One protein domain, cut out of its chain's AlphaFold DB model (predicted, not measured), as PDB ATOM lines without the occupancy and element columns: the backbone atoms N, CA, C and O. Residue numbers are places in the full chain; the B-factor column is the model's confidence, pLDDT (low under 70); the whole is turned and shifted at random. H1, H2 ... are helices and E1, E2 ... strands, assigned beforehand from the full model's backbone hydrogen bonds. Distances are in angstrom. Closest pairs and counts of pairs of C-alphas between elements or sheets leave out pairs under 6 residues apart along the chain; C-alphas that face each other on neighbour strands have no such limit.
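Overview. This is residues 59 to 113 of the 113 residues of an uncharacterized protein of Fagus sylvatica (UniProt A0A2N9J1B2). A narrow three-stranded sheet, E1 E2 E3, forms the body of a rod; the loop between E2 and E3 sticks out at one end with residues 76 to 81, and helix H1 makes the other end, with residues 107 to 112 of it standing free. Short strand E4 lies between sheet and helix. The printed part has 55 residues, with four named strands and then one named helix, in the order E1 E2 E3 E4 H1; the antiparallel sheet has the order E1, E2, E3, and the class is mixed. It is only just extended, close to loose, with a radius of gyration of the C-alphas of 15.5 A and spans of 49 by 19 by 12 A.

Along the chain. Find C-alpha 61 at (143.029, 131.760, 154.261), where E1, residues 61 to 63, begins. E2, residues 68 to 73, covers 16.2 A, and E3, residues 87 to 92, covers 16.6 A. E4 is residues 95 to 97. H1, residues 103 to 112, runs 14.8 A to C-alpha 112 at (144.820, 118.455, 130.519).

Arrangement. E1, E2 and E3 form a meander, each strand the antiparallel neighbour of the one before. In the hairpin E1 and E2, look for N 62 and O 70, 2.8 A apart, within hydrogen-bond range; in the hairpin E2 and E3, N 71 and O 89 are 2.8 A apart, also within range. E4 pairs with no named strand; its closest C-alpha to E1 is Ser 96, 7.2 A from that of Ile 63. H1 is not on the sheet; its closest C-alpha to E4 is Ile 106, 7.8 A from that of Phe 97. In H1 every O i to N i+4 pair is within hydrogen-bond range.

Size, cuts and confidence. The C-alphas farthest apart, Tyr 80 and Glu 112, are 49.4 A apart. The printed part has no cut, and the link from E2 to E3 is long, with 13 residues. Confidence is under 70 at residues 74 to 87 and 100 to 113.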
ATOM      1  N   CYS A  59     141.309 138.426 155.028       80.69
ATOM      2  CA  CYS A  59     141.437 137.115 154.400       80.69
ATOM      3  C   CYS A  59     142.045 136.126 155.403       80.69
ATOM      4  O   CYS A  59     143.232 136.195 155.718       80.69
ATOM      5  N   CYS A  60     141.226 135.200 155.902       82.69
ATOM      6  CA  CYS A  60     141.636 134.208 156.899       82.69
ATOM      7  C   CYS A  60     142.428 133.045 156.285       82.69
ATOM      8  O   CYS A  60     143.013 132.253 157.012       82.69
ATOM      9  N   VAL A  61     142.436 132.906 154.959       86.88
ATOM     10  CA  VAL A  61     143.029 131.760 154.261       86.88
ATOM     11  C   VAL A  61     144.215 132.222 153.424       86.88
ATOM     12  O   VAL A  61     144.140 133.238 152.733       86.88
ATOM     13  N   ARG A  62     145.314 131.470 153.473       86.19
ATOM     14  CA  ARG A  62     146.533 131.729 152.711       86.19
ATOM     15  C   ARG A  62     147.082 130.429 152.139       86.19
ATOM     16  O   ARG A  62     147.281 129.465 152.868       86.19
ATOM     17  N   ILE A  63     147.360 130.425 150.841       86.06
ATOM     18  CA  ILE A  63     148.079 129.340 150.162       86.06
ATOM     19  C   ILE A  63     149.565 129.691 150.172       86.06
ATOM     20  O   ILE A  63     149.927 130.748 149.651       86.06
ATOM     21  N   LEU A  64     150.400 128.838 150.771       81.00
ATOM     22  CA  LEU A  64     151.861 129.019 150.772       81.00
ATOM     23  C   LEU A  64     152.530 128.262 149.622       81.00
ATOM     24  O   LEU A  64     153.403 128.815 148.965       81.00
ATOM     25  N   ASN A  65     152.076 127.037 149.357       83.81
ATOM     26  CA  ASN A  65     152.559 126.174 148.278       83.81
ATOM     27  C   ASN A  65     151.386 125.739 147.407       83.81
ATOM     28  O   ASN A  65     150.245 125.850 147.830       83.81
ATOM     29  N   GLN A  66     151.646 125.144 146.241       83.12
ATOM     30  CA  GLN A  66     150.569 124.586 145.415       83.12
ATOM     31  C   GLN A  66     149.742 123.515 146.138       83.12
ATOM     32  O   GLN A  66     148.650 123.246 145.685       83.12
ATOM     33  N   GLN A  67     150.170 122.958 147.272       87.38
ATOM     34  CA  GLN A  67     149.419 121.932 148.015       87.38
ATOM     35  C   GLN A  67     148.979 122.376 149.415       87.38
ATOM     36  O   GLN A  67     147.978 121.884 149.935       87.38
ATOM     37  N   ASP A  68     149.696 123.326 150.019       88.50
ATOM     38  CA  ASP A  68     149.518 123.694 151.422       88.50
ATOM     39  C   ASP A  68     148.652 124.941 151.590       88.50
ATOM     40  O   ASP A  68     149.021 126.057 151.194       88.50
ATOM     41  N   VAL A  69     147.530 124.753 152.279       89.00
ATOM     42  CA  VAL A  69     146.566 125.794 152.621       89.00
ATOM     43  C   VAL A  69     146.576 126.019 154.128       89.00
ATOM     44  O   VAL A  69     146.396 125.097 154.921       89.00
ATOM     45  N   TYR A  70     146.732 127.275 154.529       88.75
ATOM     46  CA  TYR A  70     146.695 127.703 155.920       88.75
ATOM     47  C   TYR A  70     145.450 128.532 156.168       88.75
ATOM     48  O   TYR A  70     145.226 129.547 155.510       88.75
ATOM     49  N   MET A  71     144.659 128.129 157.152       87.06
ATOM     50  CA  MET A  71     143.541 128.910 157.647       87.06
ATOM     51  C   MET A  71     143.882 129.454 159.025       87.06
ATOM     52  O   MET A  71     144.193 128.711 159.948       87.06
ATOM     53  N   THR A  72     143.827 130.767 159.152       83.88
ATOM     54  CA  THR A  72     144.047 131.495 160.389       83.88
ATOM     55  C   THR A  72     142.706 131.716 161.066       83.88
ATOM     56  O   THR A  72     141.841 132.405 160.531       83.88
ATOM     57  N   GLU A  73     142.529 131.143 162.249       74.81
ATOM     58  CA  GLU A  73     141.377 131.423 163.094       74.81
ATOM     59  C   GLU A  73     141.649 132.685 163.906       74.81
ATOM     60  O   GLU A  73     142.573 132.744 164.724       74.81
ATOM     61  N   PHE A  74     140.834 133.710 163.675       65.88
ATOM     62  CA  PHE A  74     140.854 134.905 164.501       65.88
ATOM     63  C   PHE A  74     140.153 134.607 165.827       65.88
ATOM     64  O   PHE A  74     138.980 134.232 165.857       65.88
ATOM     65  N   ALA A  75     140.877 134.769 166.934       62.75
ATOM     66  CA  ALA A  75     140.275 134.732 168.258       62.75
ATOM     67  C   ALA A  75     139.254 135.872 168.405       62.75
ATOM     68  O   ALA A  75     139.447 136.971 167.878       62.75
ATOM     69  N   ASN A  76     138.161 135.611 169.125       63.50
ATOM     70  CA  ASN A  76     137.151 136.624 169.417       63.50
ATOM     71  C   ASN A  76     137.801 137.812 170.155       63.50
ATOM     72  O   ASN A  76     138.642 137.604 171.029       63.50
ATOM     73  N   LYS A  77     137.386 139.045 169.835       61.94
ATOM     74  CA  LYS A  77     137.932 140.296 170.399       61.94
ATOM     75  C   LYS A  77     137.949 140.317 171.936       61.94
ATOM     76  O   LYS A  77     138.778 141.007 172.516       61.94
ATOM     77  N   ASN A  78     137.065 139.552 172.578       62.47
ATOM     78  CA  ASN A  78     136.925 139.488 174.036       62.47
ATOM     79  C   ASN A  78     137.856 138.479 174.731       62.47
ATOM     80  O   ASN A  78     137.914 138.463 175.957       62.47
ATOM     81  N   ASP A  79     138.581 137.640 173.990       69.19
ATOM     82  CA  ASP A  79     139.486 136.648 174.572       69.19
ATOM     83  C   ASP A  79     140.937 137.142 174.489       69.19
ATOM     84  O   ASP A  79     141.696 136.841 173.563       69.19
ATOM     85  N   TYR A  80     141.314 137.950 175.481       58.66
ATOM     86  CA  TYR A  80     142.636 138.570 175.591       58.66
ATOM     87  C   TYR A  80     143.777 137.548 175.739       58.66
ATOM     88  O   TYR A  80     144.926 137.858 175.418       58.66
ATOM     89  N   LEU A  81     143.481 136.314 176.165       60.31
ATOM     90  CA  LEU A  81     144.453 135.220 176.224       60.31
ATOM     91  C   LEU A  81     144.680 134.589 174.843       60.31
ATOM     92  O   LEU A  81     145.805 134.194 174.519       60.31
ATOM     93  N   ARG A  82     143.635 134.509 174.011       58.22
ATOM     94  CA  ARG A  82     143.710 133.923 172.661       58.22
ATOM     95  C   ARG A  82     144.092 134.920 171.575       58.22
ATOM     96  O   ARG A  82     144.597 134.489 170.546       58.22
ATOM     97  N   LEU A  83     143.972 136.227 171.811       56.06
ATOM     98  CA  LEU A  83     144.416 137.264 170.867       56.06
ATOM     99  C   LEU A  83     145.905 137.136 170.489       56.06
ATOM    100  O   LEU A  83     146.298 137.462 169.372       56.06
ATOM    101  N   LYS A  84     146.735 136.624 171.409       56.06
ATOM    102  CA  LYS A  84     148.173 136.388 171.194       56.06
ATOM    103  C   LYS A  84     148.484 135.037 170.534       56.06
ATOM    104  O   LYS A  84     149.634 134.775 170.193       56.06
ATOM    105  N   ARG A  85     147.479 134.169 170.370       58.38
ATOM    106  CA  ARG A  85     147.600 132.826 169.791       58.38
ATOM    107  C   ARG A  85     146.813 132.775 168.486       58.38
ATOM    108  O   ARG A  85     145.633 132.441 168.479       58.38
ATOM    109  N   LEU A  86     147.485 133.074 167.378       61.06
ATOM    110  CA  LEU A  86     146.977 132.744 166.046       61.06
ATOM    111  C   LEU A  86     146.822 131.220 165.963       61.06
ATOM    112  O   LEU A  86     147.819 130.500 165.932       61.06
ATOM    113  N   HIS A  87     145.584 130.721 165.981       66.94
ATOM    114  CA  HIS A  87     145.323 129.302 165.753       66.94
ATOM    115  C   HIS A  87     145.306 129.083 164.242       66.94
ATOM    116  O   HIS A  87     144.355 129.442 163.555       66.94
ATOM    117  N   GLY A  88     146.411 128.574 163.706       79.25
ATOM    118  CA  GLY A  88     146.500 128.181 162.308       79.25
ATOM    119  C   GLY A  88     146.082 126.725 162.150       79.25
ATOM    120  O   GLY A  88     146.649 125.858 162.810       79.25
ATOM    121  N   ARG A  89     145.126 126.441 161.268       84.62
ATOM    122  CA  ARG A  89     144.916 125.098 160.724       84.62
ATOM    123  C   ARG A  89     145.668 124.964 159.412       84.62
ATOM    124  O   ARG A  89     145.609 125.859 158.570       84.62
ATOM    125  N   HIS A  90     146.365 123.849 159.255       88.81
ATOM    126  CA  HIS A  90     147.066 123.486 158.031       88.81
ATOM    127  C   HIS A  90     146.315 122.345 157.352       88.81
ATOM    128  O   HIS A  90     145.886 121.395 158.007       88.81
ATOM    129  N   PHE A  91     146.122 122.485 156.046       88.94
ATOM    130  CA  PHE A  91     145.514 121.490 155.183       88.94
ATOM    131  C   PHE A  91     146.439 121.240 153.997       88.94
ATOM    132  O   PHE A  91     146.979 122.189 153.422       88.94
ATOM    133  N   THR A  92     146.563 119.976 153.609       89.81
ATOM    134  CA  THR A  92     147.329 119.552 152.435       89.81
ATOM    135  C   THR A  92     146.369 118.934 151.424       89.81
ATOM    136  O   THR A  92     145.581 118.056 151.773       89.81
ATOM    137  N   PHE A  93     146.422 119.423 150.189       89.50
ATOM    138  CA  PHE A  93     145.598 118.987 149.060       89.50
ATOM    139  C   PHE A  93     146.480 118.570 147.883       89.50
ATOM    140  O   PHE A  93     147.659 118.911 147.853       89.50
ATOM    141  N   ASP A  94     145.907 117.885 146.889       87.56
ATOM    142  CA  ASP A  94     146.656 117.468 145.697       87.56
ATOM    143  C   ASP A  94     147.129 118.679 144.882       87.56
ATOM    144  O   ASP A  94     148.280 118.725 144.439       87.56
ATOM    145  N   ALA A  95     146.265 119.694 144.748       86.06
ATOM    146  CA  ALA A  95     146.662 121.039 144.348       86.06
ATOM    147  C   ALA A  95     145.689 122.123 144.856       86.06
ATOM    148  O   ALA A  95     144.531 121.879 145.210       86.06
ATOM    149  N   SER A  96     146.174 123.357 144.881       85.88
ATOM    150  CA  SER A  96     145.511 124.538 145.403       85.88
ATOM    151  C   SER A  96     145.792 125.750 144.520       85.88
ATOM    152  O   SER A  96     146.901 125.961 144.026       85.88
ATOM    153  N   PHE A  97     144.758 126.562 144.319       84.62
ATOM    154  CA  PHE A  97     144.776 127.676 143.383       84.62
ATOM    155  C   PHE A  97     144.571 128.995 144.117       84.62
ATOM    156  O   PHE A  97     143.547 129.217 144.773       84.62
ATOM    157  N   GLN A  98     145.555 129.886 143.993       81.94
ATOM    158  CA  GLN A  98     145.475 131.241 144.526       81.94
ATOM    159  C   GLN A  98     144.458 132.084 143.761       81.94
ATOM    160  O   GLN A  98     144.241 131.912 142.565       81.94
ATOM    161  N   THR A  99     143.896 133.075 144.452       73.38
ATOM    162  CA  THR A  99     142.916 134.007 143.881       73.38
ATOM    163  C   THR A  99     143.431 134.813 142.681       73.38
ATOM    164  O   THR A  99     142.615 135.347 141.933       73.38
ATOM    165  N   MET A 100     144.753 134.945 142.523       65.62
ATOM    166  CA  MET A 100     145.381 135.659 141.405       65.62
ATOM    167  C   MET A 100     145.430 134.812 140.124       65.62
ATOM    168  O   MET A 100     145.658 135.351 139.045       65.62
ATOM    169  N   LEU A 101     145.215 133.495 140.225       60.78
ATOM    170  CA  LEU A 101     145.148 132.615 139.068       60.78
ATOM    171  C   LEU A 101     143.769 132.783 138.415       60.78
ATOM    172  O   LEU A 101     142.731 132.452 138.994       60.78
ATOM    173  N   LEU A 102     143.770 133.375 137.221       57.09
ATOM    174  CA  LEU A 102     142.587 133.650 136.406       57.09
ATOM    175  C   LEU A 102     141.796 132.358 136.139       57.09
ATOM    176  O   LEU A 102     142.363 131.268 136.112       57.09
ATOM    177  N   ASN A 103     140.490 132.475 135.866       58.16
ATOM    178  CA  ASN A 103     139.605 131.332 135.568       58.16
ATOM    179  C   ASN A 103     140.173 130.380 134.486       58.16
ATOM    180  O   ASN A 103     139.854 129.194 134.482       58.16
ATOM    181  N   MET A 104     141.048 130.886 133.612       56.62
ATOM    182  CA  MET A 104     141.769 130.117 132.596       56.62
ATOM    183  C   MET A 104     142.697 129.038 133.168       56.62
ATOM    184  O   MET A 104     142.782 127.968 132.583       56.62
ATOM    185  N   SER A 105     143.356 129.265 134.308       58.47
ATOM    186  CA  SER A 105     144.301 128.294 134.884       58.47
ATOM    187  C   SER A 105     143.599 127.045 135.422       58.47
ATOM    188  O   SER A 105     144.116 125.942 135.289       58.47
ATOM    189  N   ILE A 106     142.398 127.208 135.987       61.47
ATOM    190  CA  ILE A 106     141.576 126.081 136.451       61.47
ATOM    191  C   ILE A 106     141.041 125.303 135.247       61.47
ATOM    192  O   ILE A 106     141.119 124.081 135.224       61.47
ATOM    193  N   ILE A 107     140.539 126.005 134.225       60.94
ATOM    194  CA  ILE A 107     140.020 125.370 133.005       60.94
ATOM    195  C   ILE A 107     141.128 124.624 132.251       60.94
ATOM    196  O   ILE A 107     140.871 123.528 131.770       60.94
ATOM    197  N   ALA A 108     142.347 125.171 132.181       58.03
ATOM    198  CA  ALA A 108     143.495 124.492 131.583       58.03
ATOM    199  C   ALA A 108     143.784 123.158 132.288       58.03
ATOM    200  O   ALA A 108     143.853 122.136 131.619       58.03
ATOM    201  N   TYR A 109     143.800 123.145 133.626       60.94
ATOM    202  CA  TYR A 109     143.989 121.920 134.414       60.94
ATOM    203  C   TYR A 109     142.902 120.861 134.175       60.94
ATOM    204  O   TYR A 109     143.213 119.682 134.063       60.94
ATOM    205  N   TYR A 110     141.630 121.261 134.060       60.19
ATOM    206  CA  TYR A 110     140.543 120.326 133.725       60.19
ATOM    207  C   TYR A 110     140.569 119.849 132.269       60.19
ATOM    208  O   TYR A 110     139.889 118.882 131.947       60.19
ATOM    209  N   ARG A 111     141.290 120.542 131.382       55.81
ATOM    210  CA  ARG A 111     141.416 120.179 129.965       55.81
ATOM    211  C   ARG A 111     142.622 119.276 129.688       55.81
ATOM    212  O   ARG A 111     142.687 118.686 128.616       55.81
ATOM    213  N   GLU A 112     143.585 119.246 130.604       54.06
ATOM    214  CA  GLU A 112     144.820 118.455 130.519       54.06
ATOM    215  C   GLU A 112     144.700 117.079 131.208       54.06
ATOM    216  O   GLU A 112     145.592 116.244 131.062       54.06
ATOM    217  N   LEU A 113     143.589 116.842 131.918       54.22
ATOM    218  CA  LEU A 113     143.128 115.537 132.416       54.22
ATOM    219  C   LEU A 113     142.151 114.892 131.425       54.22
ATOM    220  O   LEU A 113     142.216 113.651 131.287       54.22
TER     221      LEU A 113